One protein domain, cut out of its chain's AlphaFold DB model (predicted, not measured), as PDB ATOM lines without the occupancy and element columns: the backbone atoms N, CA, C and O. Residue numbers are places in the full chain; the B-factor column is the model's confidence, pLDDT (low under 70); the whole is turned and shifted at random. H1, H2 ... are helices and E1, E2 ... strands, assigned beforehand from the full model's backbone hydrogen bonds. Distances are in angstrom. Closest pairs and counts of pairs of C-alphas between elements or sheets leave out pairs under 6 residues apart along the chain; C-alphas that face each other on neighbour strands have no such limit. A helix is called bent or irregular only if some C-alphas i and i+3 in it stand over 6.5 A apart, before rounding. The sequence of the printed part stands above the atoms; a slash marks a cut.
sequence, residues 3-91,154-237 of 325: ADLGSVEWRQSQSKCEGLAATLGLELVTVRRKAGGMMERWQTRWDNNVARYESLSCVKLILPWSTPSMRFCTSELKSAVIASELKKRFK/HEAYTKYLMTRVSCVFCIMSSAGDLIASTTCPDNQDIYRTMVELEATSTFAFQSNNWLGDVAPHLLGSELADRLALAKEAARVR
ATOM      1  N   ALA A   3     588.829 550.367 471.613       97.00
ATOM      2  CA  ALA A   3     587.541 550.765 471.060       97.00
ATOM      3  C   ALA A   3     587.834 551.734 469.930       97.00
ATOM      4  O   ALA A   3     588.207 552.871 470.207       97.00
ATOM      5  N   ASP A   4     587.690 551.243 468.706       97.12
ATOM      6  CA  ASP A   4     588.070 551.943 467.486       97.12
ATOM      7  C   ASP A   4     586.948 552.905 467.067       97.12
ATOM      8  O   ASP A   4     585.796 552.508 466.845       97.12
ATOM      9  N   LEU A   5     587.294 554.194 467.027       97.12
ATOM     10  CA  LEU A   5     586.391 555.298 466.700       97.12
ATOM     11  C   LEU A   5     586.332 555.618 465.197       97.12
ATOM     12  O   LEU A   5     585.612 556.547 464.817       97.12
ATOM     13  N   GLY A   6     587.028 554.859 464.355       96.94
ATOM     14  CA  GLY A   6     587.055 555.015 462.908       96.94
ATOM     15  C   GLY A   6     587.965 556.154 462.454       96.94
ATOM     16  O   GLY A   6     589.051 556.360 462.989       96.94
ATOM     17  N   SER A   7     587.499 556.922 461.469       97.31
ATOM     18  CA  SER A   7     588.272 557.952 460.756       97.31
ATOM     19  C   SER A   7     588.824 559.088 461.624       97.31
ATOM     20  O   SER A   7     589.694 559.829 461.183       97.31
ATOM     21  N   VAL A   8     588.342 559.235 462.861       97.81
ATOM     22  CA  VAL A   8     588.814 560.268 463.794       97.81
ATOM     23  C   VAL A   8     590.008 559.824 464.644       97.81
ATOM     24  O   VAL A   8     590.475 560.610 465.472       97.81
ATOM     25  N   GLU A   9     590.467 558.576 464.541       97.75
ATOM     26  CA  GLU A   9     591.654 558.113 465.264       97.75
ATOM     27  C   GLU A   9     592.946 558.525 464.565       97.75
ATOM     28  O   GLU A   9     593.002 558.684 463.349       97.75
ATOM     29  N   TRP A  10     594.018 558.666 465.345       98.12
ATOM     30  CA  TRP A  10     595.351 558.770 464.765       98.12
ATOM     31  C   TRP A  10     595.669 557.504 463.983       98.12
ATOM     32  O   TRP A  10     595.433 556.408 464.502       98.12
ATOM     33  N   ARG A  11     596.294 557.648 462.811       97.44
ATOM     34  CA  ARG A  11     596.695 556.522 461.957       97.44
ATOM     35  C   ARG A  11     597.534 555.487 462.714       97.44
ATOM     36  O   ARG A  11     597.345 554.288 462.518       97.44
ATOM     37  N   GLN A  12     598.408 555.927 463.623       97.25
ATOM     38  CA  GLN A  12     599.218 555.016 464.433       97.25
ATOM     39  C   GLN A  12     598.426 554.262 465.523       97.25
ATOM     40  O   GLN A  12     598.880 553.192 465.928       97.25
ATOM     41  N   SER A  13     597.259 554.742 465.981       96.88
ATOM     42  CA  SER A  13     596.549 554.218 467.172       96.88
ATOM     43  C   SER A  13     596.418 552.694 467.173       96.88
ATOM     44  O   SER A  13     596.842 552.042 468.129       96.88
ATOM     45  N   GLN A  14     595.899 552.125 466.079       95.94
ATOM     46  CA  GLN A  14     595.689 550.683 465.937       95.94
ATOM     47  C   GLN A  14     597.008 549.907 466.057       95.94
ATOM     48  O   GLN A  14     597.151 549.059 466.938       95.94
ATOM     49  N   SER A  15     598.001 550.257 465.235       96.62
ATOM     50  CA  SER A  15     599.320 549.606 465.250       96.62
ATOM     51  C   SER A  15     600.033 549.751 466.601       96.62
ATOM     52  O   SER A  15     600.738 548.844 467.043       96.62
ATOM     53  N   LYS A  16     599.808 550.863 467.316       96.50
ATOM     54  CA  LYS A  16     600.358 551.084 468.656       96.50
ATOM     55  C   LYS A  16     599.728 550.146 469.678       96.50
ATOM     56  O   LYS A  16     600.444 549.596 470.514       96.50
ATOM     57  N   CYS A  17     598.411 549.956 469.615       97.00
ATOM     58  CA  CYS A  17     597.709 548.989 470.453       97.00
ATOM     59  C   CYS A  17     598.169 547.555 470.167       97.00
ATOM     60  O   CYS A  17     598.394 546.803 471.113       97.00
ATOM     61  N   GLU A  18     598.349 547.192 468.896       97.25
ATOM     62  CA  GLU A  18     598.841 545.873 468.473       97.25
ATOM     63  C   GLU A  18     600.261 545.611 468.979       97.25
ATOM     64  O   GLU A  18     600.502 544.613 469.658       97.25
ATOM     65  N   GLY A  19     601.187 546.544 468.734       96.31
ATOM     66  CA  GLY A  19     602.571 546.432 469.194       96.31
ATOM     67  C   GLY A  19     602.685 546.376 470.719       96.31
ATOM     68  O   GLY A  19     603.458 545.580 471.255       96.31
ATOM     69  N   LEU A  20     601.880 547.168 471.437       95.69
ATOM     70  CA  LEU A  20     601.838 547.130 472.899       95.69
ATOM     71  C   LEU A  20     601.309 545.788 473.419       95.69
ATOM     72  O   LEU A  20     601.887 545.224 474.345       95.69
ATOM     73  N   ALA A  21     600.229 545.273 472.830       97.12
ATOM     74  CA  ALA A  21     599.652 543.991 473.211       97.12
ATOM     75  C   ALA A  21     600.646 542.841 472.984       97.12
ATOM     76  O   ALA A  21     600.884 542.057 473.902       97.12
ATOM     77  N   ALA A  22     601.312 542.817 471.824       96.12
ATOM     78  CA  ALA A  22     602.356 541.845 471.512       96.12
ATOM     79  C   ALA A  22     603.532 541.921 472.500       96.12
ATOM     80  O   ALA A  22     603.941 540.902 473.051       96.12
ATOM     81  N   THR A  23     604.021 543.132 472.794       94.94
ATOM     82  CA  THR A  23     605.126 543.355 473.748       94.94
ATOM     83  C   THR A  23     604.791 542.848 475.152       94.94
ATOM     84  O   THR A  23     605.664 542.365 475.870       94.94
ATOM     85  N   LEU A  24     603.528 542.963 475.565       93.81
ATOM     86  CA  LEU A  24     603.067 542.529 476.883       93.81
ATOM     87  C   LEU A  24     602.580 541.072 476.914       93.81
ATOM     88  O   LEU A  24     602.213 540.597 477.987       93.81
ATOM     89  N   GLY A  25     602.549 540.373 475.775       96.31
ATOM     90  CA  GLY A  25     601.968 539.031 475.672       96.31
ATOM     91  C   GLY A  25     600.468 539.001 475.992       96.31
ATOM     92  O   GLY A  25     599.968 538.012 476.522       96.31
ATOM     93  N   LEU A  26     599.756 540.099 475.725       96.44
ATOM     94  CA  LEU A  26     598.329 540.245 475.994       96.44
ATOM     95  C   LEU A  26     597.521 540.149 474.705       96.44
ATOM     96  O   LEU A  26     597.940 540.603 473.645       96.44
ATOM     97  N   GLU A  27     596.305 539.626 474.812       97.56
ATOM     98  CA  GLU A  27     595.367 539.648 473.699       97.56
ATOM     99  C   GLU A  27     594.820 541.064 473.452       97.56
ATOM    100  O   GLU A  27     594.274 541.717 474.352       97.56
ATOM    101  N   LEU A  28     594.886 541.516 472.195       98.19
ATOM    102  CA  LEU A  28     594.176 542.708 471.750       98.19
ATOM    103  C   LEU A  28     592.798 542.346 471.190       98.19
ATOM    104  O   LEU A  28     592.669 541.841 470.081       98.19
ATOM    105  N   VAL A  29     591.754 542.715 471.924       98.06
ATOM    106  CA  VAL A  29     590.383 542.729 471.402       98.06
ATOM    107  C   VAL A  29     590.034 544.145 470.957       98.06
ATOM    108  O   VAL A  29     590.023 545.062 471.787       98.06
ATOM    109  N   THR A  30     589.731 544.312 469.669       98.06
ATOM    110  CA  THR A  30     589.262 545.578 469.089       98.06
ATOM    111  C   THR A  30     587.750 545.530 468.899       98.06
ATOM    112  O   THR A  30     587.229 544.623 468.253       98.06
ATOM    113  N   VAL A  31     587.035 546.504 469.460       97.88
ATOM    114  CA  VAL A  31     585.577 546.634 469.345       97.88
ATOM    115  C   VAL A  31     585.213 547.880 468.553       97.88
ATOM    116  O   VAL A  31     585.886 548.903 468.641       97.88
ATOM    117  N   ARG A  32     584.117 547.794 467.797       97.06
ATOM    118  CA  ARG A  32     583.591 548.880 466.963       97.06
ATOM    119  C   ARG A  32     582.088 549.003 467.139       97.06
ATOM    120  O   ARG A  32     581.381 548.006 467.311       97.06
ATOM    121  N   ARG A  33     581.577 550.228 467.050       95.69
ATOM    122  CA  ARG A  33     580.137 550.467 466.921       95.69
ATOM    123  C   ARG A  33     579.699 550.053 465.512       95.69
ATOM    124  O   ARG A  33     580.283 550.487 464.530       95.69
ATOM    125  N   LYS A  34     578.645 549.234 465.408       94.19
ATOM    126  CA  LYS A  34     578.169 548.698 464.115       94.19
ATOM    127  C   LYS A  34     577.725 549.775 463.120       94.19
ATOM    128  O   LYS A  34     577.882 549.593 461.925       94.19
ATOM    129  N   ALA A  35     577.165 550.876 463.611       94.56
ATOM    130  CA  ALA A  35     576.624 551.955 462.784       94.56
ATOM    131  C   ALA A  35     577.667 553.045 462.451       94.56
ATOM    132  O   ALA A  35     577.319 554.223 462.390       94.56
ATOM    133  N   GLY A  36     578.939 552.664 462.315       96.19
ATOM    134  CA  GLY A  36     580.038 553.577 461.995       96.19
ATOM    135  C   GLY A  36     580.732 554.194 463.211       96.19
ATOM    136  O   GLY A  36     580.305 554.017 464.366       96.19
ATOM    137  N   GLY A  37     581.820 554.900 462.909       97.69
ATOM    138  CA  GLY A  37     582.690 555.590 463.848       97.69
ATOM    139  C   GLY A  37     582.111 556.913 464.345       97.69
ATOM    140  O   GLY A  37     580.901 557.162 464.327       97.69
ATOM    141  N   MET A  38     582.987 557.749 464.900       98.00
ATOM    142  CA  MET A  38     582.569 558.979 465.569       98.00
ATOM    143  C   MET A  38     582.107 560.051 464.578       98.00
ATOM    144  O   MET A  38     581.145 560.759 464.877       98.00
ATOM    145  N   MET A  39     582.746 560.144 463.407       98.31
ATOM    146  CA  MET A  39     582.354 561.109 462.379       98.31
ATOM    147  C   MET A  39     580.961 560.790 461.832       98.31
ATOM    148  O   MET A  39     580.086 561.656 461.829       98.31
ATOM    149  N   GLU A  40     580.708 559.524 461.493       98.44
ATOM    150  CA  GLU A  40     579.406 559.051 461.014       98.44
ATOM    151  C   GLU A  40     578.331 559.277 462.081       98.44
ATOM    152  O   GLU A  40     577.211 559.691 461.789       98.44
ATOM    153  N   ARG A  41     578.676 559.081 463.360       98.00
ATOM    154  CA  ARG A  41     577.755 559.345 464.468       98.00
ATOM    155  C   ARG A  41     577.345 560.820 464.569       98.00
ATOM    156  O   ARG A  41     576.202 561.072 464.971       98.00
ATOM    157  N   TRP A  42     578.239 561.764 464.264       98.50
ATOM    158  CA  TRP A  42     577.932 563.200 464.219       98.50
ATOM    159  C   TRP A  42     577.118 563.574 462.975       98.50
ATOM    160  O   TRP A  42     576.114 564.268 463.118       98.50
ATOM    161  N   GLN A  43     577.464 563.044 461.799       98.62
ATOM    162  CA  GLN A  43     576.707 563.256 460.554       98.62
ATOM    163  C   GLN A  43     575.278 562.719 460.670       98.62
ATOM    164  O   GLN A  43     574.321 563.476 460.581       98.62
ATOM    165  N   THR A  44     575.111 561.454 461.068       98.31
ATOM    166  CA  THR A  44     573.780 560.876 461.310       98.31
ATOM    167  C   THR A  44     573.006 561.654 462.378       98.31
ATOM    168  O   THR A  44     571.776 561.709 462.351       98.31
ATOM    169  N   ARG A  45     573.684 562.249 463.370       97.94
ATOM    170  CA  ARG A  45     573.001 563.109 464.345       97.94
ATOM    171  C   ARG A  45     572.453 564.362 463.682       97.94
ATOM    172  O   ARG A  45     571.318 564.715 463.994       97.94
ATOM    173  N   TRP A  46     573.253 565.005 462.835       98.44
ATOM    174  CA  TRP A  46     572.851 566.177 462.071       98.44
ATOM    175  C   TRP A  46     571.629 565.875 461.208       98.44
ATOM    176  O   TRP A  46     570.602 566.513 461.405       98.44
ATOM    177  N   ASP A  47     571.677 564.822 460.393       98.31
ATOM    178  CA  ASP A  47     570.575 564.451 459.494       98.31
ATOM    179  C   ASP A  47     569.270 564.219 460.272       98.31
ATOM    180  O   ASP A  47     568.207 564.744 459.946       98.31
ATOM    181  N   ASN A  48     569.360 563.499 461.393       97.88
ATOM    182  CA  ASN A  48     568.214 563.275 462.271       97.88
ATOM    183  C   ASN A  48     567.717 564.559 462.958       97.88
ATOM    184  O   ASN A  48     566.538 564.648 463.302       97.88
ATOM    185  N   ASN A  49     568.601 565.517 463.249       97.12
ATOM    186  CA  ASN A  49     568.225 566.809 463.825       97.12
ATOM    187  C   ASN A  49     567.519 567.684 462.788       97.12
ATOM    188  O   ASN A  49     566.514 568.294 463.136       97.12
ATOM    189  N   VAL A  50     567.998 567.695 461.541       98.38
ATOM    190  CA  VAL A  50     567.347 568.379 460.419       98.38
ATOM    191  C   VAL A  50     565.943 567.821 460.219       98.38
ATOM    192  O   VAL A  50     564.985 568.573 460.337       98.38
ATOM    193  N   ALA A  51     565.788 566.501 460.090       98.19
ATOM    194  CA  ALA A  51     564.470 565.882 459.919       98.19
ATOM    195  C   ALA A  51     563.502 566.191 461.083       98.19
ATOM    196  O   ALA A  51     562.306 566.432 460.887       98.19
ATOM    197  N   ARG A  52     564.007 566.216 462.327       97.38
ATOM    198  CA  ARG A  52     563.207 566.640 463.489       97.38
ATOM    199  C   ARG A  52     562.802 568.103 463.389       97.38
ATOM    200  O   ARG A  52     561.657 568.421 463.692       97.38
ATOM    201  N   TYR A  53     563.718 568.970 462.985       97.81
ATOM    202  CA  TYR A  53     563.445 570.389 462.860       97.81
ATOM    203  C   TYR A  53     562.440 570.664 461.743       97.81
ATOM    204  O   TYR A  53     561.450 571.352 461.983       97.81
ATOM    205  N   GLU A  54     562.624 570.074 460.563       98.25
ATOM    206  CA  GLU A  54     561.737 570.239 459.407       98.25
ATOM    207  C   GLU A  54     560.301 569.805 459.726       98.25
ATOM    208  O   GLU A  54     559.357 570.509 459.383       98.25
ATOM    209  N   SER A  55     560.135 568.724 460.495       97.50
ATOM    210  CA  SER A  55     558.832 568.204 460.942       97.50
ATOM    211  C   SER A  55     558.273 568.833 462.230       97.50
ATOM    212  O   SER A  55     557.283 568.334 462.774       97.50
ATOM    213  N   LEU A  56     558.920 569.880 462.762       97.69
ATOM    214  CA  LEU A  56     558.578 570.515 464.046       97.69
ATOM    215  C   LEU A  56     558.503 569.504 465.213       97.69
ATOM    216  O   LEU A  56     557.757 569.656 466.170       97.69
ATOM    217  N   SER A  57     559.319 568.454 465.158       96.12
ATOM    218  CA  SER A  57     559.516 567.498 466.258       96.12
ATOM    219  C   SER A  57     560.605 567.962 467.244       96.12
ATOM    220  O   SER A  57     560.941 567.260 468.199       96.12
ATOM    221  N   CYS A  58     561.176 569.145 467.011       96.31
ATOM    222  CA  CYS A  58     561.909 569.953 467.976       96.31
ATOM    223  C   CYS A  58     561.735 571.439 467.627       96.31
ATOM    224  O   CYS A  58     561.574 571.794 466.461       96.31
ATOM    225  N   VAL A  59     561.768 572.310 468.640       95.75
ATOM    226  CA  VAL A  59     561.541 573.757 468.456       95.75
ATOM    227  C   VAL A  59     562.805 574.524 468.023       95.75
ATOM    228  O   VAL A  59     562.705 575.570 467.396       95.75
ATOM    229  N   LYS A  60     563.996 573.978 468.308       96.44
ATOM    230  CA  LYS A  60     565.315 574.523 467.930       96.44
ATOM    231  C   LYS A  60     566.106 573.496 467.133       96.44
ATOM    232  O   LYS A  60     565.903 572.290 467.324       96.44
ATOM    233  N   LEU A  61     567.020 573.953 466.280       96.56
ATOM    234  CA  LEU A  61     568.045 573.081 465.725       96.56
ATOM    235  C   LEU A  61     568.958 572.598 466.849       96.56
ATOM    236  O   LEU A  61     569.227 573.285 467.832       96.56
ATOM    237  N   ILE A  62     569.428 571.365 466.717       95.62
ATOM    238  CA  ILE A  62     570.231 570.715 467.747       95.62
ATOM    239  C   ILE A  62     571.625 570.488 467.177       95.62
ATOM    240  O   ILE A  62     571.777 569.939 466.084       95.62
ATOM    241  N   LEU A  63     572.646 570.848 467.954       96.19
ATOM    242  CA  LEU A  63     574.032 570.660 467.550       96.19
ATOM    243  C   LEU A  63     574.366 569.183 467.234       96.19
ATOM    244  O   LEU A  63     573.893 568.261 467.929       96.19
ATOM    245  N   PRO A  64     575.208 568.930 466.214       97.56
ATOM    246  CA  PRO A  64     575.635 567.579 465.865       97.56
ATOM    247  C   PRO A  64     576.794 567.078 466.733       97.56
ATOM    248  O   PRO A  64     576.937 565.872 466.929       97.56
ATOM    249  N   TRP A  65     577.598 567.983 467.291       97.81
ATOM    250  CA  TRP A  65     578.838 567.659 467.989       97.81
ATOM    251  C   TRP A  65     578.628 566.992 469.350       97.81
ATOM    252  O   TRP A  65     577.579 567.089 469.990       97.81
ATOM    253  N   SER A  66     579.673 566.311 469.821       97.00
ATOM    254  CA  SER A  66     579.764 565.934 471.231       97.00
ATOM    255  C   SER A  66     580.079 567.160 472.078       97.00
ATOM    256  O   SER A  66     580.838 568.026 471.665       97.00
ATOM    257  N   THR A  67     579.570 567.185 473.304       95.38
ATOM    258  CA  THR A  67     579.905 568.214 474.298       95.38
ATOM    259  C   THR A  67     580.538 567.565 475.526       95.38
ATOM    260  O   THR A  67     580.462 566.340 475.680       95.38
ATOM    261  N   PRO A  68     581.134 568.338 476.453       91.88
ATOM    262  CA  PRO A  68     581.606 567.789 477.724       91.88
ATOM    263  C   PRO A  68     580.521 567.028 478.508       91.88
ATOM    264  O   PRO A  68     580.819 566.000 479.122       91.88
ATOM    265  N   SER A  69     579.264 567.485 478.440       91.12
ATOM    266  CA  SER A  69     578.105 566.812 479.043       91.12
ATOM    267  C   SER A  69     577.558 565.663 478.187       91.12
ATOM    268  O   SER A  69     576.987 564.718 478.728       91.12
ATOM    269  N   MET A  70     577.783 565.685 476.871       93.88
ATOM    270  CA  MET A  70     577.266 564.719 475.900       93.88
ATOM    271  C   MET A  70     578.402 564.063 475.096       93.88
ATOM    272  O   MET A  70     578.589 564.289 473.899       93.88
ATOM    273  N   ARG A  71     579.188 563.222 475.775       94.00
ATOM    274  CA  ARG A  71     580.355 562.533 475.194       94.00
ATOM    275  C   ARG A  71     579.969 561.201 474.552       94.00
ATOM    276  O   ARG A  71     580.248 560.146 475.125       94.00
ATOM    277  N   PHE A  72     579.388 561.243 473.350       95.81
ATOM    278  CA  PHE A  72     579.026 560.044 472.568       95.81
ATOM    279  C   PHE A  72     580.203 559.078 472.397       95.81
ATOM    280  O   PHE A  72     580.051 557.868 472.556       95.81
ATOM    281  N   CYS A  73     581.404 559.622 472.169       95.00
ATOM    282  CA  CYS A  73     582.634 558.841 472.073       95.00
ATOM    283  C   CYS A  73     582.877 557.973 473.319       95.00
ATOM    284  O   CYS A  73     583.402 556.874 473.220       95.00
ATOM    285  N   THR A  74     582.483 558.447 474.507       93.88
ATOM    286  CA  THR A  74     582.685 557.738 475.773       93.88
ATOM    287  C   THR A  74     581.537 556.788 476.080       93.88
ATOM    288  O   THR A  74     581.789 555.636 476.434       93.88
ATOM    289  N   SER A  75     580.289 557.254 475.996       93.69
ATOM    290  CA  SER A  75     579.120 556.455 476.375       93.69
ATOM    291  C   SER A  75     578.803 555.371 475.347       93.69
ATOM    292  O   SER A  75     578.687 554.204 475.715       93.69
ATOM    293  N   GLU A  76     578.714 555.742 474.071       95.12
ATOM    294  CA  GLU A  76     578.235 554.873 472.994       95.12
ATOM    295  C   GLU A  76     579.378 554.093 472.334       95.12
ATOM    296  O   GLU A  76     579.293 552.874 472.206       95.12
ATOM    297  N   LEU A  77     580.458 554.778 471.936       96.62
ATOM    298  CA  LEU A  77     581.522 554.171 471.120       96.62
ATOM    299  C   LEU A  77     582.637 553.507 471.936       96.62
ATOM    300  O   LEU A  77     583.427 552.763 471.370       96.62
ATOM    301  N   LYS A  78     582.705 553.742 473.251       95.12
ATOM    302  CA  LYS A  78     583.686 553.097 474.143       95.12
ATOM    303  C   LYS A  78     582.999 552.226 475.180       95.12
ATOM    304  O   LYS A  78     583.069 551.006 475.109       95.12
ATOM    305  N   SER A  79     582.306 552.842 476.135       94.44
ATOM    306  CA  SER A  79     581.780 552.131 477.307       94.44
ATOM    307  C   SER A  79     580.781 551.044 476.925       94.44
ATOM    308  O   SER A  79     580.921 549.915 477.383       94.44
ATOM    309  N   ALA A  80     579.785 551.363 476.090       94.94
ATOM    310  CA  ALA A  80     578.735 550.411 475.735       94.94
ATOM    311  C   ALA A  80     579.271 549.223 474.922       94.94
ATOM    312  O   ALA A  80     578.980 548.077 475.257       94.94
ATOM    313  N   VAL A  81     580.088 549.481 473.894       96.56
ATOM    314  CA  VAL A  81     580.644 548.414 473.042       96.56
ATOM    315  C   VAL A  81     581.660 547.544 473.784       96.56
ATOM    316  O   VAL A  81     581.604 546.323 473.654       96.56
ATOM    317  N   ILE A  82     582.516 548.131 474.632       97.00
ATOM    318  CA  ILE A  82     583.447 547.370 475.480       97.00
ATOM    319  C   ILE A  82     582.659 546.507 476.467       97.00
ATOM    320  O   ILE A  82     582.910 545.311 476.564       97.00
ATOM    321  N   ALA A  83     581.679 547.081 477.174       96.38
ATOM    322  CA  ALA A  83     580.886 546.334 478.146       96.38
ATOM    323  C   ALA A  83     580.086 545.197 477.496       96.38
ATOM    324  O   ALA A  83     579.967 544.117 478.074       96.38
ATOM    325  N   SER A  84     579.549 545.421 476.294       96.44
ATOM    326  CA  SER A  84     578.860 544.385 475.523       96.44
ATOM    327  C   SER A  84     579.788 543.215 475.192       96.44
ATOM    328  O   SER A  84     579.402 542.065 475.391       96.44
ATOM    329  N   GLU A  85     581.000 543.493 474.708       97.62
ATOM    330  CA  GLU A  85     581.967 542.447 474.356       97.62
ATOM    331  C   GLU A  85     582.463 541.691 475.593       97.62
ATOM    332  O   GLU A  85     582.461 540.461 475.610       97.62
ATOM    333  N   LEU A  86     582.803 542.407 476.671       96.56
ATOM    334  CA  LEU A  86     583.269 541.788 477.914       96.56
ATOM    335  C   LEU A  86     582.214 540.853 478.520       96.56
ATOM    336  O   LEU A  86     582.541 539.723 478.874       96.56
ATOM    337  N   LYS A  87     580.941 541.268 478.576       96.56
ATOM    338  CA  LYS A  87     579.854 540.408 479.084       96.56
ATOM    339  C   LYS A  87     579.611 539.179 478.213       96.56
ATOM    340  O   LYS A  87     579.229 538.131 478.728       96.56
ATOM    341  N   LYS A  88     579.817 539.292 476.899       96.31
ATOM    342  CA  LYS A  88     579.703 538.157 475.977       96.31
ATOM    343  C   LYS A  88     580.827 537.142 476.209       96.31
ATOM    344  O   LYS A  88     580.552 535.947 476.247       96.31
ATOM    345  N   ARG A  89     582.064 537.617 476.372       95.94
ATOM    346  CA  ARG A  89     583.250 536.779 476.610       95.94
ATOM    347  C   ARG A  89     583.255 536.108 477.976       95.94
ATOM    348  O   ARG A  89     583.535 534.920 478.074       95.94
ATOM    349  N   PHE A  90     582.929 536.866 479.016       95.88
ATOM    350  CA  PHE A  90     583.036 536.447 480.414       95.88
ATOM    351  C   PHE A  90     581.646 536.285 481.031       95.88
ATOM    352  O   PHE A  90     581.313 536.872 482.062       95.88
ATOM    353  N   LYS A  91     580.783 535.529 480.348       96.69
ATOM    354  CA  LYS A  91     579.392 535.339 480.765       96.69
ATOM    355  C   LYS A  91     579.324 534.677 482.145       96.69
ATOM    356  O   LYS A  91     579.902 533.614 482.347       96.69
ATOM    357  N   HIS A 154     603.209 557.286 471.762       97.44
ATOM    358  CA  HIS A 154     602.436 557.511 470.541       97.44
ATOM    359  C   HIS A 154     602.968 558.739 469.769       97.44
ATOM    360  O   HIS A 154     603.374 559.716 470.399       97.44
ATOM    361  N   GLU A 155     602.907 558.731 468.434       97.44
ATOM    362  CA  GLU A 155     603.439 559.782 467.545       97.44
ATOM    363  C   GLU A 155     602.862 561.166 467.838       97.44
ATOM    364  O   GLU A 155     603.556 562.174 467.762       97.44
ATOM    365  N   ALA A 156     601.597 561.210 468.250       97.81
ATOM    366  CA  ALA A 156     600.951 562.417 468.739       97.81
ATOM    367  C   ALA A 156     601.805 563.122 469.809       97.81
ATOM    368  O   ALA A 156     601.967 564.331 469.738       97.81
ATOM    369  N   TYR A 157     602.404 562.384 470.753       97.25
ATOM    370  CA  TYR A 157     603.280 562.957 471.779       97.25
ATOM    371  C   TYR A 157     604.679 563.290 471.256       97.25
ATOM    372  O   TYR A 157     605.254 564.295 471.661       97.25
ATOM    373  N   THR A 158     605.264 562.424 470.427       96.69
ATOM    374  CA  THR A 158     606.700 562.486 470.097       96.69
ATOM    375  C   THR A 158     607.006 563.305 468.853       96.69
ATOM    376  O   THR A 158     608.036 563.967 468.799       96.69
ATOM    377  N   LYS A 159     606.118 563.262 467.861       97.81
ATOM    378  CA  LYS A 159     606.270 563.924 466.565       97.81
ATOM    379  C   LYS A 159     605.443 565.198 466.484       97.81
ATOM    380  O   LYS A 159     605.940 566.216 466.021       97.81
ATOM    381  N   TYR A 160     604.200 565.137 466.956       97.88
ATOM    382  CA  TYR A 160     603.255 566.250 466.850       97.88
ATOM    383  C   TYR A 160     603.078 567.013 468.165       97.88
ATOM    384  O   TYR A 160     602.277 567.928 468.219       97.88
ATOM    385  N   LEU A 161     603.822 566.667 469.223       96.62
ATOM    386  CA  LEU A 161     603.885 567.417 470.488       96.62
ATOM    387  C   LEU A 161     602.523 567.694 471.155       96.62
ATOM    388  O   LEU A 161     602.380 568.634 471.936       96.62
ATOM    389  N   MET A 162     601.533 566.846 470.883       97.44
ATOM    390  CA  MET A 162     600.231 566.875 471.536       97.44
ATOM    391  C   MET A 162     600.415 566.718 473.043       97.44
ATOM    392  O   MET A 162     601.200 565.893 473.508       97.44
ATOM    393  N   THR A 163     599.632 567.438 473.833       95.31
ATOM    394  CA  THR A 163     599.606 567.275 475.292       95.31
ATOM    395  C   THR A 163     598.762 566.072 475.723       95.31
ATOM    396  O   THR A 163     598.943 565.539 476.821       95.31
ATOM    397  N   ARG A 164     597.866 565.595 474.843       93.00
ATOM    398  CA  ARG A 164     597.012 564.413 475.038       93.00
ATOM    399  C   ARG A 164     596.752 563.667 473.726       93.00
ATOM    400  O   ARG A 164     596.540 564.293 472.694       93.00
ATOM    401  N   VAL A 165     596.643 562.337 473.783       94.94
ATOM    402  CA  VAL A 165     596.124 561.529 472.659       94.94
ATOM    403  C   VAL A 165     594.661 561.167 472.889       94.94
ATOM    404  O   VAL A 165     594.281 560.651 473.941       94.94
ATOM    405  N   SER A 166     593.837 561.426 471.881       93.38
ATOM    406  CA  SER A 166     592.439 560.995 471.794       93.38
ATOM    407  C   SER A 166     592.067 560.853 470.314       93.38
ATOM    408  O   SER A 166     592.904 560.396 469.544       93.38
ATOM    409  N   CYS A 167     590.872 561.275 469.890       96.62
ATOM    410  CA  CYS A 167     590.650 561.569 468.473       96.62
ATOM    411  C   CYS A 167     591.662 562.627 467.997       96.62
ATOM    412  O   CYS A 167     592.121 563.432 468.818       96.62
ATOM    413  N   VAL A 168     591.966 562.652 466.701       98.25
ATOM    414  CA  VAL A 168     592.876 563.635 466.090       98.25
ATOM    415  C   VAL A 168     592.389 565.065 466.325       98.25
ATOM    416  O   VAL A 168     593.180 565.917 466.719       98.25
ATOM    417  N   PHE A 169     591.078 565.305 466.239       98.19
ATOM    418  CA  PHE A 169     590.431 566.538 466.695       98.19
ATOM    419  C   PHE A 169     589.396 566.191 467.759       98.19
ATOM    420  O   PHE A 169     588.332 565.637 467.483       98.19
ATOM    421  N   CYS A 170     589.725 566.462 469.020       97.00
ATOM    422  CA  CYS A 170     588.852 566.156 470.145       97.00
ATOM    423  C   CYS A 170     588.129 567.413 470.619       97.00
ATOM    424  O   CYS A 170     588.727 568.473 470.775       97.00
ATOM    425  N   ILE A 171     586.854 567.270 470.977       96.06
ATOM    426  CA  ILE A 171     586.051 568.340 471.596       96.06
ATOM    427  C   ILE A 171     586.613 568.818 472.950       96.06
ATOM    428  O   ILE A 171     586.141 569.801 473.505       96.06
ATOM    429  N   MET A 172     587.604 568.109 473.504       94.38
ATOM    430  CA  MET A 172     588.324 568.460 474.734       94.38
ATOM    431  C   MET A 172     589.809 568.796 474.495       94.38
ATOM    432  O   MET A 172     590.573 568.859 475.463       94.38
ATOM    433  N   SER A 173     590.245 568.909 473.237       95.75
ATOM    434  CA  SER A 173     591.599 569.358 472.900       95.75
ATOM    435  C   SER A 173     591.743 570.847 473.185       95.75
ATOM    436  O   SER A 173     590.801 571.610 472.974       95.75
ATOM    437  N   SER A 174     592.930 571.253 473.637       96.31
ATOM    438  CA  SER A 174     593.292 572.670 473.692       96.31
ATOM    439  C   SER A 174     593.455 573.243 472.280       96.31
ATOM    440  O   SER A 174     593.638 572.492 471.322       96.31
ATOM    441  N   ALA A 175     593.459 574.572 472.146       97.12
ATOM    442  CA  ALA A 175     593.766 575.219 470.868       97.12
ATOM    443  C   ALA A 175     595.144 574.787 470.325       97.12
ATOM    444  O   ALA A 175     595.266 574.463 469.148       97.12
ATOM    445  N   GLY A 176     596.154 574.693 471.201       98.12
ATOM    446  CA  GLY A 176     597.492 574.222 470.835       98.12
ATOM    447  C   GLY A 176     597.495 572.788 470.302       98.12
ATOM    448  O   GLY A 176     598.115 572.526 469.280       98.12
ATOM    449  N   ASP A 177     596.747 571.876 470.931       98.38
ATOM    450  CA  ASP A 177     596.610 570.496 470.443       98.38
ATOM    451  C   ASP A 177     595.874 570.422 469.098       98.38
ATOM    452  O   ASP A 177     596.208 569.599 468.251       98.38
ATOM    453  N   LEU A 178     594.855 571.260 468.881       98.50
ATOM    454  CA  LEU A 178     594.158 571.299 467.595       98.50
ATOM    455  C   LEU A 178     595.104 571.766 466.482       98.50
ATOM    456  O   LEU A 178     595.173 571.102 465.452       98.50
ATOM    457  N   ILE A 179     595.873 572.838 466.713       98.44
ATOM    458  CA  ILE A 179     596.899 573.326 465.773       98.44
ATOM    459  C   ILE A 179     597.944 572.240 465.521       98.44
ATOM    460  O   ILE A 179     598.294 571.953 464.384       98.44
ATOM    461  N   ALA A 180     598.435 571.599 466.576       98.50
ATOM    462  CA  ALA A 180     599.451 570.572 466.438       98.50
ATOM    463  C   ALA A 180     598.946 569.369 465.620       98.50
ATOM    464  O   ALA A 180     599.662 568.847 464.766       98.50
ATOM    465  N   SER A 181     597.684 568.981 465.799       98.56
ATOM    466  CA  SER A 181     597.053 567.907 465.029       98.56
ATOM    467  C   SER A 181     596.937 568.207 463.529       98.56
ATOM    468  O   SER A 181     597.107 567.288 462.727       98.56
ATOM    469  N   THR A 182     596.721 569.465 463.116       98.44
ATOM    470  CA  THR A 182     596.645 569.827 461.681       98.44
ATOM    471  C   THR A 182     597.994 569.740 460.962       98.44
ATOM    472  O   THR A 182     598.032 569.600 459.737       98.44
ATOM    473  N   THR A 183     599.106 569.745 461.707       98.31
ATOM    474  CA  THR A 183     600.452 569.539 461.141       98.31
ATOM    475  C   THR A 183     600.705 568.097 460.689       98.31
ATOM    476  O   THR A 183     601.653 567.848 459.947       98.31
ATOM    477  N   CYS A 184     599.861 567.143 461.101       98.50
ATOM    478  CA  CYS A 184     599.891 565.763 460.629       98.50
ATOM    479  C   CYS A 184     599.132 565.643 459.294       98.50
ATOM    480  O   CYS A 184     597.909 565.806 459.294       98.50
ATOM    481  N   PRO A 185     599.797 565.306 458.168       98.31
ATOM    482  CA  PRO A 185     599.126 565.172 456.873       98.31
ATOM    483  C   PRO A 185     597.993 564.139 456.876       98.31
ATOM    484  O   PRO A 185     596.941 564.391 456.298       98.31
ATOM    485  N   ASP A 186     598.161 563.026 457.603       98.12
ATOM    486  CA  ASP A 186     597.142 561.971 457.724       98.12
ATOM    487  C   ASP A 186     595.843 562.465 458.398       98.12
ATOM    488  O   ASP A 186     594.791 561.851 458.235       98.12
ATOM    489  N   ASN A 187     595.889 563.578 459.140       98.62
ATOM    490  CA  ASN A 187     594.727 564.134 459.835       98.62
ATOM    491  C   ASN A 187     593.969 565.171 458.982       98.62
ATOM    492  O   ASN A 187     592.877 565.593 459.362       98.62
ATOM    493  N   GLN A 188     594.518 565.623 457.850       98.50
ATOM    494  CA  GLN A 188     593.964 566.771 457.118       98.50
ATOM    495  C   GLN A 188     592.650 566.455 456.388       98.50
ATOM    496  O   GLN A 188     591.795 567.329 456.260       98.50
ATOM    497  N   ASP A 189     592.436 565.215 455.953       98.44
ATOM    498  CA  ASP A 189     591.183 564.842 455.283       98.44
ATOM    499  C   ASP A 189     590.011 564.794 456.266       98.44
ATOM    500  O   ASP A 189     588.931 565.330 455.998       98.44
ATOM    501  N   ILE A 190     590.234 564.231 457.456       98.69
ATOM    502  CA  ILE A 190     589.225 564.255 458.518       98.69
ATOM    503  C   ILE A 190     589.040 565.669 459.084       98.69
ATOM    504  O   ILE A 190     587.914 566.027 459.419       98.69
ATOM    505  N   TYR A 191     590.083 566.512 459.100       98.88
ATOM    506  CA  TYR A 191     589.944 567.944 459.396       98.88
ATOM    507  C   TYR A 191     588.921 568.602 458.462       98.88
ATOM    508  O   TYR A 191     587.924 569.142 458.934       98.88
ATOM    509  N   ARG A 192     589.111 568.481 457.140       98.81
ATOM    510  CA  ARG A 192     588.185 569.037 456.137       98.81
ATOM    511  C   ARG A 192     586.780 568.465 456.285       98.81
ATOM    512  O   ARG A 192     585.820 569.221 456.285       98.81
ATOM    513  N   THR A 193     586.658 567.157 456.505       98.81
ATOM    514  CA  THR A 193     585.364 566.481 456.709       98.81
ATOM    515  C   THR A 193     584.616 567.013 457.939       98.81
ATOM    516  O   THR A 193     583.392 567.138 457.931       98.81
ATOM    517  N   MET A 194     585.332 567.342 459.016       98.81
ATOM    518  CA  MET A 194     584.730 567.955 460.199       98.81
ATOM    519  C   MET A 194     584.331 569.413 459.938       98.81
ATOM    520  O   MET A 194     583.247 569.819 460.346       98.81
ATOM    521  N   VAL A 195     585.149 570.181 459.214       98.88
ATOM    522  CA  VAL A 195     584.824 571.569 458.837       98.88
ATOM    523  C   VAL A 195     583.652 571.631 457.851       98.88
ATOM    524  O   VAL A 195     582.816 572.519 457.952       98.88
ATOM    525  N   GLU A 196     583.503 570.645 456.968       98.81
ATOM    526  CA  GLU A 196     582.315 570.469 456.119       98.81
ATOM    527  C   GLU A 196     581.028 570.334 456.944       98.81
ATOM    528  O   GLU A 196     579.992 570.918 456.610       98.81
ATOM    529  N   LEU A 197     581.086 569.612 458.069       98.81
ATOM    530  CA  LEU A 197     579.955 569.529 458.987       98.81
ATOM    531  C   LEU A 197     579.723 570.855 459.725       98.81
ATOM    532  O   LEU A 197     578.568 571.199 459.966       98.81
ATOM    533  N   GLU A 198     580.757 571.636 460.048       98.69
ATOM    534  CA  GLU A 198     580.566 573.003 460.559       98.69
ATOM    535  C   GLU A 198     579.864 573.890 459.524       98.69
ATOM    536  O   GLU A 198     578.862 574.531 459.843       98.69
ATOM    537  N   ALA A 199     580.343 573.869 458.277       98.69
ATOM    538  CA  ALA A 199     579.798 574.655 457.178       98.69
ATOM    539  C   ALA A 199     578.335 574.290 456.876       98.69
ATOM    540  O   ALA A 199     577.508 575.162 456.642       98.69
ATOM    541  N   THR A 200     577.996 573.001 456.928       98.31
ATOM    542  CA  THR A 200     576.635 572.523 456.645       98.31
ATOM    543  C   THR A 200     575.691 572.714 457.832       98.31
ATOM    544  O   THR A 200     574.526 573.055 457.658       98.31
ATOM    545  N   SER A 201     576.168 572.479 459.057       98.31
ATOM    546  CA  SER A 201     575.310 572.538 460.246       98.31
ATOM    547  C   SER A 201     575.173 573.929 460.838       98.31
ATOM    548  O   SER A 201     574.273 574.158 461.646       98.31
ATOM    549  N   THR A 202     576.063 574.855 460.468       98.25
ATOM    550  CA  THR A 202     576.219 576.187 461.069       98.25
ATOM    551  C   THR A 202     576.569 576.137 462.568       98.25
ATOM    552  O   THR A 202     576.418 577.121 463.289       98.25
ATOM    553  N   PHE A 203     576.997 574.986 463.102       98.50
ATOM    554  CA  PHE A 203     577.445 574.840 464.492       98.50
ATOM    555  C   PHE A 203     578.967 574.714 464.560       98.50
ATOM    556  O   PHE A 203     579.540 573.787 463.985       98.50
ATOM    557  N   ALA A 204     579.596 575.572 465.361       98.12
ATOM    558  CA  ALA A 204     581.006 575.457 465.706       98.12
ATOM    559  C   ALA A 204     581.308 574.179 466.509       98.12
ATOM    560  O   ALA A 204     580.507 573.715 467.328       98.12
ATOM    561  N   PHE A 205     582.497 573.623 466.283       98.06
ATOM    562  CA  PHE A 205     582.953 572.367 466.874       98.06
ATOM    563  C   PHE A 205     583.109 572.424 468.402       98.06
ATOM    564  O   PHE A 205     582.756 571.468 469.099       98.06
ATOM    565  N   GLN A 206     583.633 573.530 468.944       96.00
ATOM    566  CA  GLN A 206     583.879 573.710 470.380       96.00
ATOM    567  C   GLN A 206     583.217 574.990 470.907       96.00
ATOM    568  O   GLN A 206     583.868 576.020 471.100       96.00
ATOM    569  N   SER A 207     581.918 574.902 471.198       89.31
ATOM    570  CA  SER A 207     581.090 576.048 471.601       89.31
ATOM    571  C   SER A 207     581.092 577.126 470.515       89.31
ATOM    572  O   SER A 207     580.433 576.924 469.509       89.31
ATOM    573  N   ASN A 208     581.859 578.209 470.677       89.38
ATOM    574  CA  ASN A 208     581.984 579.281 469.682       89.38
ATOM    575  C   ASN A 208     583.302 579.206 468.891       89.38
ATOM    576  O   ASN A 208     583.567 580.065 468.055       89.38
ATOM    577  N   ASN A 209     584.146 578.204 469.160       97.12
ATOM    578  CA  ASN A 209     585.400 578.003 468.441       97.12
ATOM    579  C   ASN A 209     585.163 577.065 467.259       97.12
ATOM    580  O   ASN A 209     584.829 575.888 467.449       97.12
ATOM    581  N   TRP A 210     585.354 577.598 466.056       98.56
ATOM    582  CA  TRP A 210     585.239 576.853 464.813       98.56
ATOM    583  C   TRP A 210     586.539 576.102 464.539       98.56
ATOM    584  O   TRP A 210     587.629 576.673 464.600       98.56
ATOM    585  N   LEU A 211     586.442 574.816 464.222       98.69
ATOM    586  CA  LEU A 211     587.595 574.004 463.853       98.69
ATOM    587  C   LEU A 211     588.243 574.529 462.564       98.69
ATOM    588  O   LEU A 211     589.470 574.523 462.449       98.69
ATOM    589  N   GLY A 212     587.447 575.052 461.631       98.56
ATOM    590  CA  GLY A 212     587.939 575.671 460.398       98.56
ATOM    591  C   GLY A 212     588.884 576.864 460.610       98.56
ATOM    592  O   GLY A 212     589.712 577.143 459.746       98.56
ATOM    593  N   ASP A 213     588.852 577.501 461.785       98.62
ATOM    594  CA  ASP A 213     589.758 578.609 462.127       98.62
ATOM    595  C   ASP A 213     591.138 578.150 462.598       98.62
ATOM    596  O   ASP A 213     592.077 578.942 462.651       98.62
ATOM    597  N   VAL A 214     591.291 576.865 462.922       98.56
ATOM    598  CA  VAL A 214     592.554 576.304 463.419       98.56
ATOM    599  C   VAL A 214     593.622 576.257 462.323       98.56
ATOM    600  O   VAL A 214     594.795 576.510 462.592       98.56
ATOM    601  N   ALA A 215     593.237 575.916 461.092       98.44
ATOM    602  CA  ALA A 215     594.137 575.817 459.947       98.44
ATOM    603  C   ALA A 215     593.406 576.166 458.634       98.44
ATOM    604  O   ALA A 215     593.270 575.312 457.754       98.44
ATOM    605  N   PRO A 216     592.971 577.429 458.455       98.38
ATOM    606  CA  PRO A 216     592.165 577.847 457.301       98.38
ATOM    607  C   PRO A 216     592.868 577.618 455.954       98.38
ATOM    608  O   PRO A 216     592.224 577.345 454.946       98.38
ATOM    609  N   HIS A 217     594.205 577.642 455.940       98.12
ATOM    610  CA  HIS A 217     595.020 577.352 454.756       98.12
ATOM    611  C   HIS A 217     594.853 575.917 454.218       98.12
ATOM    612  O   HIS A 217     595.249 575.649 453.088       98.12
ATOM    613  N   LEU A 218     594.274 574.993 454.996       98.44
ATOM    614  CA  LEU A 218     594.023 573.612 454.574       98.44
ATOM    615  C   LEU A 218     592.663 573.409 453.895       98.44
ATOM    616  O   LEU A 218     592.439 572.328 453.349       98.44
ATOM    617  N   LEU A 219     591.761 574.395 453.935       98.50
ATOM    618  CA  LEU A 219     590.373 574.237 453.485       98.50
ATOM    619  C   LEU A 219     590.214 574.296 451.960       98.50
ATOM    620  O   LEU A 219     589.314 573.665 451.416       98.50
ATOM    621  N   GLY A 220     591.086 575.034 451.271       97.44
ATOM    622  CA  GLY A 220     590.806 575.484 449.905       97.44
ATOM    623  C   GLY A 220     589.752 576.600 449.882       97.44
ATOM    624  O   GLY A 220     589.119 576.892 450.897       97.44
ATOM    625  N   SER A 221     589.582 577.258 448.733       97.25
ATOM    626  CA  SER A 221     588.707 578.435 448.614       97.25
ATOM    627  C   SER A 221     587.231 578.100 448.831       97.25
ATOM    628  O   SER A 221     586.561 578.778 449.598       97.25
ATOM    629  N   GLU A 222     586.742 577.014 448.230       98.44
ATOM    630  CA  GLU A 222     585.321 576.647 448.286       98.44
ATOM    631  C   GLU A 222     584.831 576.404 449.721       98.44
ATOM    632  O   GLU A 222     583.832 576.983 450.155       98.44
ATOM    633  N   LEU A 223     585.545 575.573 450.487       98.75
ATOM    634  CA  LEU A 223     585.167 575.279 451.867       98.75
ATOM    635  C   LEU A 223     585.376 576.493 452.783       98.75
ATOM    636  O   LEU A 223     584.587 576.693 453.703       98.75
ATOM    637  N   ALA A 224     586.391 577.325 452.527       98.69
ATOM    638  CA  ALA A 224     586.586 578.568 453.271       98.69
ATOM    639  C   ALA A 224     585.412 579.546 453.069       98.69
ATOM    640  O   ALA A 224     584.902 580.089 454.051       98.69
ATOM    641  N   ASP A 225     584.933 579.708 451.833       98.62
ATOM    642  CA  ASP A 225     583.786 580.566 451.513       98.62
ATOM    643  C   ASP A 225     582.498 580.031 452.153       98.62
ATOM    644  O   ASP A 225     581.765 580.769 452.819       98.62
ATOM    645  N   ARG A 226     582.249 578.719 452.041       98.69
ATOM    646  CA  ARG A 226     581.099 578.067 452.689       98.69
ATOM    647  C   ARG A 226     581.143 578.199 454.208       98.69
ATOM    648  O   ARG A 226     580.112 578.457 454.824       98.69
ATOM    649  N   LEU A 227     582.318 578.065 454.822       98.75
ATOM    650  CA  LEU A 227     582.492 578.253 456.260       98.75
ATOM    651  C   LEU A 227     582.209 579.702 456.683       98.75
ATOM    652  O   LEU A 227     581.571 579.922 457.711       98.75
ATOM    653  N   ALA A 228     582.652 580.692 455.903       98.69
ATOM    654  CA  ALA A 228     582.371 582.100 456.179       98.69
ATOM    655  C   ALA A 228     580.862 582.395 456.136       98.69
ATOM    656  O   ALA A 228     580.331 583.020 457.056       98.69
ATOM    657  N   LEU A 229     580.157 581.873 455.125       98.62
ATOM    658  CA  LEU A 229     578.696 581.963 455.034       98.62
ATOM    659  C   LEU A 229     578.009 581.258 456.212       98.62
ATOM    660  O   LEU A 229     577.082 581.805 456.809       98.62
ATOM    661  N   ALA A 230     578.497 580.079 456.600       98.62
ATOM    662  CA  ALA A 230     577.947 579.312 457.712       98.62
ATOM    663  C   ALA A 230     578.060 580.039 459.059       98.62
ATOM    664  O   ALA A 230     577.174 579.903 459.901       98.62
ATOM    665  N   LYS A 231     579.118 580.832 459.266       98.75
ATOM    666  CA  LYS A 231     579.279 581.665 460.467       98.75
ATOM    667  C   LYS A 231     578.251 582.786 460.546       98.75
ATOM    668  O   LYS A 231     577.718 583.041 461.623       98.75
ATOM    669  N   GLU A 232     577.942 583.431 459.423       98.56
ATOM    670  CA  GLU A 232     576.881 584.444 459.399       98.56
ATOM    671  C   GLU A 232     575.504 583.797 459.594       98.56
ATOM    672  O   GLU A 232     574.712 584.260 460.417       98.56
ATOM    673  N   ALA A 233     575.248 582.665 458.933       98.62
ATOM    674  CA  ALA A 233     574.028 581.887 459.139       98.62
ATOM    675  C   ALA A 233     573.862 581.434 460.600       98.62
ATOM    676  O   ALA A 233     572.759 581.498 461.144       98.62
ATOM    677  N   ALA A 234     574.953 581.043 461.271       98.56
ATOM    678  CA  ALA A 234     574.955 580.694 462.690       98.56
ATOM    679  C   ALA A 234     574.487 581.864 463.566       98.56
ATOM    680  O   ALA A 234     573.634 581.675 464.434       98.56
ATOM    681  N   ARG A 235     574.985 583.079 463.296       98.44
ATOM    682  CA  ARG A 235     574.595 584.300 464.014       98.44
ATOM    683  C   ARG A 235     573.106 584.602 463.833       98.44
ATOM    684  O   ARG A 235     572.413 584.889 464.808       98.44
ATOM    685  N   VAL A 236     572.603 584.500 462.600       98.69
ATOM    686  CA  VAL A 236     571.177 584.689 462.288       98.69
ATOM    687  C   VAL A 236     570.317 583.645 463.004       98.69
ATOM    688  O   VAL A 236     569.336 584.007 463.658       98.69
ATOM    689  N   ARG A 237     570.707 582.366 462.947       98.38
ATOM    690  CA  ARG A 237     570.021 581.276 463.654       98.38
ATOM    691  C   ARG A 237     569.961 581.543 465.154       98.38
ATOM    692  O   ARG A 237     568.883 581.472 465.730       98.38
TER     693      ARG A 237
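This is residues 3 to 91 and 154 to 237 of the 325 residues of the protein "Phosphoadenosine phosphosulfate reductase family protein" of Pseudomonas chengduensis (UniProt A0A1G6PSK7). H3 and H2 make a wide-open V, their first residues close at the corner and their far ends toward opposite ends of the domain; beside this V runs a second row, with H1 at one end, H6 further along and H7 packed beside residues 195 to 201 of H6. H5 makes a corner with H6, the little H4 lies near H1, and the unnamed stretch 159 to 174 passes through the middle; helices meet over few residues, except H6 and H7. The printed part has 173 residues with seven named helices and one named strand, in the order H1, E1, H2, H3, H4, H5, H6, H7, and its class is mostly helix. It is compact, with a radius of gyration of the C-alphas of 17.6 A and spans of 56 by 40 by 24 A.

The longest helices by residues are H3, residues 72 to 89, 24.0 A, and H7, residues 220 to 237, 25.6 A, ending with C-alpha 237 at (570.021, 581.276, 463.654). H6 is residues 185 to 201, 25.2 A, and H2 is residues 38 to 54, 24.5 A, with C-alpha 38 at (582.569, 558.979, 465.569). H1, residues 12 to 24, is 18.0 A long and begins with C-alpha 12 at (599.218, 555.016, 464.433). H5 is residues 175 to 182, 11.0 A; H4 is residues 155 to 158, 4.9 A; and E1 is residues 30 to 32, 6.9 A. H6 is irregular, with C-alphas 186 and 189 7.1 A apart, and H3 only just so, with C-alphas 77 and 80 6.6 A apart.

H6 is the hub, touching H7, H2 and H5. H7 touches it with residues 223 to 231, the closest C-alphas being those of Ala 199 and Leu 227, 4.6 A apart, at a steep tilt of 36 degrees, only just past shallow, the same way. H6 and H2 only just touch, with 3 pairs of C-alphas within 8 A, the closest those of Trp 46 and Ser 201 at 7.1 A, at a shallow tilt of 9 degrees, the same way. H5 and H6 touch only at the corner, and only just, with 3 such pairs; the closest C-alphas are those of Thr 182 and Gln 188, 6.1 A apart. H2 and H3 also only just touch, with 3 pairs, at Met 38 and Cys 73, whose C-alphas, the closest, are 6.5 A apart; the tilt is a steep 61 degrees, opposite ways. With 1 shallow tilt among H2 and H3, H2 and H6, and H6 and H7, the helix packing is mostly crossed, the helices lying at an angle to each other, but only just. The closest C-alphas of E1 and H3 are those of Val 31 and Val 81, 6.4 A apart. E1 pairs with no named strand, but its residues 31 to 32 form a short parallel pairing with residues 3 to 4. H1 touches no helix; H1 and H4 are close but not clearly touching, with the closest C-alphas, those of Gln 12 and Glu 155, 7.1 A apart. Every O i to N i+4 pair is within hydrogen-bond range in H1, H2, H5 and H7, against 9 of 14 in H3 and 11 of 13 in H6; H4 is too short for such a pair.

The two C-alphas farthest apart are those of Gly 25 and Val 236, at 56.7 A. Residues 92 to 153 are not printed, and C-alphas 91 and 154 are 33.6 A apart across the cut. The links from H2 to H3, H4 to H5 and H6 to H7 are long. The mean pLDDT of the printed part is 97.1, and no printed residue is under 70.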